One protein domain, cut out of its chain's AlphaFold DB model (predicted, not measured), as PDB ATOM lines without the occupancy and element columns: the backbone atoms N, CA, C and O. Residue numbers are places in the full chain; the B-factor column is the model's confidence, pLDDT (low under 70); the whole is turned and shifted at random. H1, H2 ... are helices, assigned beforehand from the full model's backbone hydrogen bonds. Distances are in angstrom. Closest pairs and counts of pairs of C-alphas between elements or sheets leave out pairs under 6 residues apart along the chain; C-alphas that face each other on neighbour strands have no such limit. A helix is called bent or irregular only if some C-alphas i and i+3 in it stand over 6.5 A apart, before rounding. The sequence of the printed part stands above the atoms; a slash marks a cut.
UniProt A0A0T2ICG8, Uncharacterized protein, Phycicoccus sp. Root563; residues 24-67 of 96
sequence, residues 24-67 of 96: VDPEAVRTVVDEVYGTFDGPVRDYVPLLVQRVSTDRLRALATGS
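What this domain is: This is residues 24 to 67 of the 96 residues of an uncharacterized protein of Phycicoccus sp. Root563 (UniProt A0A0T2ICG8). Two helices make a rod-shaped unit: the chain runs along H1, turns through a tight link and folds back along the longer H2, which crosses H1 at a slant. The helices meet through one part of H2, residues 48 to 56. The printed part has 44 residues with two named helices, H1 then H2, and no named strand; its class is all helix. It is only just loose, close to compact, with a radius of gyration of the C-alphas of 11.2 A, and the C-alphas span 38 by 17 by 12 A.

Where its parts are: H1 covers residues 26 to 39, from C-alpha 26 at (1.145, 31.786, -20.388) to C-alpha 39 at (10.611, 20.389, -34.180), 20.2 A from first to last C-alpha. H2 covers residues 45 to 65 and is 30.5 A long from first to last C-alpha, ending with C-alpha 65 at (17.835, 31.483, -14.111). H2 is irregular, but only just: C-alphas 46 and 49 are 6.9 A apart.

How they stand to each other: H1 and H2 touch, with 11 pairs of C-alphas within 8 A. Their closest C-alphas are those of Val 36 and Val 52, 5.9 A apart. H2 touches H1 with residues 48 to 56 alone. The two helices run opposite ways at a steep tilt of 50 degrees, and their centres are 9.4 A apart. In H1 every O i to N i+4 pair is within hydrogen-bond range; in H2 15 of 17 are.

The domain as a whole: The two C-alphas farthest apart are those of Pro 43 and Ser 67, 38.5 A. The first and last printed C-alphas, of Val 24 and Ser 67, are 13.4 A apart. The printed part has no cut, and the link from H1 to H2, of 5 residues, is tight. The mean pLDDT of the printed part is 73.3; residues 39 to 47 and 65 to 67 are under 70.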
ATOM      1  N   VAL A  24       6.171  32.946 -15.449       75.69
ATOM      2  CA  VAL A  24       6.308  33.034 -16.906       75.69
ATOM      3  C   VAL A  24       4.936  33.283 -17.515       75.69
ATOM      4  O   VAL A  24       3.951  32.671 -17.109       75.69
ATOM      5  N   ASP A  25       4.884  34.172 -18.504       82.19
ATOM      6  CA  ASP A  25       3.648  34.490 -19.203       82.19
ATOM      7  C   ASP A  25       3.070  33.252 -19.930       82.19
ATOM      8  O   ASP A  25       3.810  32.539 -20.620       82.19
ATOM      9  N   PRO A  26       1.763  32.967 -19.792       76.75
ATOM     10  CA  PRO A  26       1.145  31.786 -20.388       76.75
ATOM     11  C   PRO A  26       1.174  31.777 -21.922       76.75
ATOM     12  O   PRO A  26       1.234  30.693 -22.505       76.75
ATOM     13  N   GLU A  27       1.180  32.935 -22.589       78.69
ATOM     14  CA  GLU A  27       1.360  33.005 -24.045       78.69
ATOM     15  C   GLU A  27       2.793  32.626 -24.426       78.69
ATOM     16  O   GLU A  27       2.991  31.833 -25.344       78.69
ATOM     17  N   ALA A  28       3.795  33.073 -23.661       78.00
ATOM     18  CA  ALA A  28       5.186  32.670 -23.881       78.00
ATOM     19  C   ALA A  28       5.385  31.152 -23.703       78.00
ATOM     20  O   ALA A  28       6.116  30.523 -24.469       78.00
ATOM     21  N   VAL A  29       4.701  30.539 -22.729       80.25
ATOM     22  CA  VAL A  29       4.699  29.077 -22.548       80.25
ATOM     23  C   VAL A  29       4.098  28.371 -23.767       80.25
ATOM     24  O   VAL A  29       4.672  27.390 -24.237       80.25
ATOM     25  N   ARG A  30       2.977  28.869 -24.306       80.50
ATOM     26  CA  ARG A  30       2.332  28.313 -25.509       80.50
ATOM     27  C   ARG A  30       3.237  28.396 -26.732       80.50
ATOM     28  O   ARG A  30       3.401  27.389 -27.411       80.50
ATOM     29  N   THR A  31       3.869  29.546 -26.972       81.38
ATOM     30  CA  THR A  31       4.794  29.730 -28.099       81.38
ATOM     31  C   THR A  31       5.959  28.746 -28.035       81.38
ATOM     32  O   THR A  31       6.255  28.086 -29.024       81.38
ATOM     33  N   VAL A  32       6.580  28.575 -26.863       79.31
ATOM     34  CA  VAL A  32       7.688  27.619 -26.692       79.31
ATOM     35  C   VAL A  32       7.229  26.179 -26.926       79.31
ATOM     36  O   VAL A  32       7.944  25.402 -27.555       79.31
ATOM     37  N   VAL A  33       6.043  25.809 -26.437       79.12
ATOM     38  CA  VAL A  33       5.471  24.471 -26.644       79.12
ATOM     39  C   VAL A  33       5.206  24.207 -28.130       79.12
ATOM     40  O   VAL A  33       5.542  23.123 -28.605       79.12
ATOM     41  N   ASP A  34       4.670  25.184 -28.863       78.50
ATOM     42  CA  ASP A  34       4.359  25.078 -30.295       78.50
ATOM     43  C   ASP A  34       5.628  24.987 -31.166       78.50
ATOM     44  O   ASP A  34       5.755  24.085 -31.994       78.50
ATOM     45  N   GLU A  35       6.637  25.826 -30.896       79.00
ATOM     46  CA  GLU A  35       7.950  25.774 -31.560       79.00
ATOM     47  C   GLU A  35       8.635  24.410 -31.385       79.00
ATOM     48  O   GLU A  35       9.195  23.826 -32.321       79.00
ATOM     49  N   VAL A  36       8.600  23.889 -30.158       73.69
ATOM     50  CA  VAL A  36       9.209  22.603 -29.823       73.69
ATOM     51  C   VAL A  36       8.410  21.465 -30.454       73.69
ATOM     52  O   VAL A  36       9.005  20.541 -31.002       73.69
ATOM     53  N   TYR A  37       7.079  21.542 -30.442       71.81
ATOM     54  CA  TYR A  37       6.208  20.578 -31.107       71.81
ATOM     55  C   TYR A  37       6.451  20.528 -32.624       71.81
ATOM     56  O   TYR A  37       6.566  19.437 -33.180       71.81
ATOM     57  N   GLY A  38       6.652  21.675 -33.279       72.06
ATOM     58  CA  GLY A  38       7.027  21.749 -34.696       72.06
ATOM     59  C   GLY A  38       8.402  21.149 -35.021       72.06
ATOM     60  O   GLY A  38       8.651  20.759 -36.158       72.06
ATOM     61  N   THR A  39       9.287  21.021 -34.024       69.31
ATOM     62  CA  THR A  39      10.611  20.389 -34.180       69.31
ATOM     63  C   THR A  39      10.530  18.855 -34.147       69.31
ATOM     64  O   THR A  39      11.409  18.172 -34.676       69.31
ATOM     65  N   PHE A  40       9.480  18.291 -33.546       65.25
ATOM     66  CA  PHE A  40       9.274  16.848 -33.452       65.25
ATOM     67  C   PHE A  40       8.324  16.351 -34.553       65.25
ATOM     68  O   PHE A  40       7.139  16.122 -34.313       65.25
ATOM     69  N   ASP A  41       8.854  16.133 -35.760       59.66
ATOM     70  CA  ASP A  41       8.131  15.442 -36.837       59.66
ATOM     71  C   ASP A  41       8.563  13.967 -36.922       59.66
ATOM     72  O   ASP A  41       9.709  13.650 -37.242       59.66
ATOM     73  N   GLY A  42       7.664  13.043 -36.565       60.91
ATOM     74  CA  GLY A  42       7.952  11.610 -36.598       60.91
ATOM     75  C   GLY A  42       6.715  10.712 -36.451       60.91
ATOM     76  O   GLY A  42       5.686  11.153 -35.937       60.91
ATOM     77  N   PRO A  43       6.799   9.438 -36.889       54.31
ATOM     78  CA  PRO A  43       5.666   8.506 -36.950       54.31
ATOM     79  C   PRO A  43       5.172   8.004 -35.583       54.31
ATOM     80  O   PRO A  43       4.099   7.413 -35.512       54.31
ATOM     81  N   VAL A  44       5.920   8.240 -34.499       56.50
ATOM     82  CA  VAL A  44       5.517   7.879 -33.130       56.50
ATOM     83  C   VAL A  44       5.342   9.156 -32.316       56.50
ATOM     84  O   VAL A  44       6.294   9.679 -31.736       56.50
ATOM     85  N   ARG A  45       4.111   9.673 -32.301       61.09
ATOM     86  CA  ARG A  45       3.752  10.921 -31.611       61.09
ATOM     87  C   ARG A  45       3.334  10.738 -30.149       61.09
ATOM     88  O   ARG A  45       3.186  11.724 -29.440       61.09
ATOM     89  N   ASP A  46       3.266   9.504 -29.649       62.06
ATOM     90  CA  ASP A  46       2.931   9.211 -28.245       62.06
ATOM     91  C   ASP A  46       3.975   9.732 -27.234       62.06
ATOM     92  O   ASP A  46       3.651   9.992 -26.078       62.06
ATOM     93  N   TYR A  47       5.225   9.935 -27.666       64.62
ATOM     94  CA  TYR A  47       6.313  10.438 -26.811       64.62
ATOM     95  C   TYR A  47       6.612  11.929 -27.004       64.62
ATOM     96  O   TYR A  47       7.346  12.517 -26.204       64.62
ATOM     97  N   VAL A  48       6.032  12.557 -28.033       70.44
ATOM     98  CA  VAL A  48       6.213  13.986 -28.327       70.44
ATOM     99  C   VAL A  48       5.737  14.866 -27.166       70.44
ATOM    100  O   VAL A  48       6.509  15.735 -26.765       70.44
ATOM    101  N   PRO A  49       4.581  14.618 -26.513       70.69
ATOM    102  CA  PRO A  49       4.151  15.409 -25.359       70.69
ATOM    103  C   PRO A  49       5.165  15.412 -24.205       70.69
ATOM    104  O   PRO A  49       5.429  16.456 -23.613       70.69
ATOM    105  N   LEU A  50       5.791  14.265 -23.913       77.00
ATOM    106  CA  LEU A  50       6.795  14.141 -22.847       77.00
ATOM    107  C   LEU A  50       8.100  14.866 -23.202       77.00
ATOM    108  O   LEU A  50       8.720  15.500 -22.345       77.00
ATOM    109  N   LEU A  51       8.515  14.788 -24.468       76.38
ATOM    110  CA  LEU A  51       9.699  15.485 -24.970       76.38
ATOM    111  C   LEU A  51       9.486  17.000 -24.969       76.38
ATOM    112  O   LEU A  51      10.332  17.729 -24.451       76.38
ATOM    113  N   VAL A  52       8.334  17.460 -25.459       78.56
ATOM    114  CA  VAL A  52       7.933  18.871 -25.450       78.56
ATOM    115  C   VAL A  52       7.886  19.398 -24.021       78.56
ATOM    116  O   VAL A  52       8.480  20.437 -23.738       78.56
ATOM    117  N   GLN A  53       7.279  18.655 -23.090       78.69
ATOM    118  CA  GLN A  53       7.246  19.017 -21.673       78.69
ATOM    119  C   GLN A  53       8.659  19.167 -21.093       78.69
ATOM    120  O   GLN A  53       8.948  20.150 -20.401       78.69
ATOM    121  N   ARG A  54       9.555  18.213 -21.373       85.88
ATOM    122  CA  ARG A  54      10.928  18.223 -20.856       85.88
ATOM    123  C   ARG A  54      11.746  19.386 -21.418       85.88
ATOM    124  O   ARG A  54      12.371  20.103 -20.641       85.88
ATOM    125  N   VAL A  55      11.722  19.585 -22.735       81.00
ATOM    126  CA  VAL A  55      12.470  20.656 -23.416       81.00
ATOM    127  C   VAL A  55      11.939  22.032 -23.015       81.00
ATOM    128  O   VAL A  55      12.722  22.931 -22.715       81.00
ATOM    129  N   SER A  56      10.616  22.184 -22.924       78.50
ATOM    130  CA  SER A  56       9.988  23.429 -22.477       78.50
ATOM    131  C   SER A  56      10.348  23.738 -21.021       78.50
ATOM    132  O   SER A  56      10.724  24.862 -20.711       78.50
ATOM    133  N   THR A  57      10.338  22.738 -20.131       82.38
ATOM    134  CA  THR A  57      10.776  22.904 -18.730       82.38
ATOM    135  C   THR A  57      12.229  23.378 -18.641       82.38
ATOM    136  O   THR A  57      12.536  24.262 -17.844       82.38
ATOM    137  N   ASP A  58      13.120  22.801 -19.448       84.62
ATOM    138  CA  ASP A  58      14.540  23.161 -19.464       84.62
ATOM    139  C   ASP A  58      14.754  24.603 -19.950       84.62
ATOM    140  O   ASP A  58      15.410  25.398 -19.272       84.62
ATOM    141  N   ARG A  59      14.087  24.992 -21.049       80.81
ATOM    142  CA  ARG A  59      14.108  26.370 -21.559       80.81
ATOM    143  C   ARG A  59      13.528  27.376 -20.569       80.81
ATOM    144  O   ARG A  59      14.150  28.405 -20.325       80.81
ATOM    145  N   LEU A  60      12.376  27.086 -19.963       81.62
ATOM    146  CA  LEU A  60      11.765  27.969 -18.964       81.62
ATOM    147  C   LEU A  60      12.651  28.127 -17.726       81.62
ATOM    148  O   LEU A  60      12.768  29.222 -17.183       81.62
ATOM    149  N   ARG A  61      13.335  27.062 -17.304       81.75
ATOM    150  CA  ARG A  61      14.297  27.117 -16.200       81.75
ATOM    151  C   ARG A  61      15.535  27.940 -16.556       81.75
ATOM    152  O   ARG A  61      16.026  28.677 -15.699       81.75
ATOM    153  N   ALA A  62      16.013  27.844 -17.795       80.00
ATOM    154  CA  ALA A  62      17.093  28.682 -18.304       80.00
ATOM    155  C   ALA A  62      16.682  30.163 -18.353       80.00
ATOM    156  O   ALA A  62      17.448  31.010 -17.906       80.00
ATOM    157  N   LEU A  63      15.455  30.474 -18.790       78.62
ATOM    158  CA  LEU A  63      14.901  31.835 -18.768       78.62
ATOM    159  C   LEU A  63      14.730  32.368 -17.337       78.62
ATOM    160  O   LEU A  63      15.095  33.505 -17.061       78.62
ATOM    161  N   ALA A  64      14.251  31.539 -16.406       74.19
ATOM    162  CA  ALA A  64      14.087  31.911 -14.999       74.19
ATOM    163  C   ALA A  64      15.426  32.097 -14.258       74.19
ATOM    164  O   ALA A  64      15.527  32.916 -13.348       74.19
ATOM    165  N   THR A  65      16.463  31.347 -14.645       68.38
ATOM    166  CA  THR A  65      17.835  31.483 -14.111       68.38
ATOM    167  C   THR A  65      18.607  32.613 -14.811       68.38
ATOM    168  O   THR A  65      19.559  33.164 -14.262       68.38
ATOM    169  N   GLY A  66      18.182  32.991 -16.016       51.25
ATOM    170  CA  GLY A  66      18.865  33.881 -16.950       51.25
ATOM    171  C   GLY A  66      18.752  35.383 -16.683       51.25
ATOM    172  O   GLY A  66      18.911  36.154 -17.623       51.25
ATOM    173  N   SER A  67      18.562  35.825 -15.434       41.97
ATOM    174  CA  SER A  67      18.873  37.220 -15.046       41.97
ATOM    175  C   SER A  67      20.365  37.423 -14.720       41.97
ATOM    176  O   SER A  67      20.768  38.431 -14.145       41.97
TER     177      SER A  67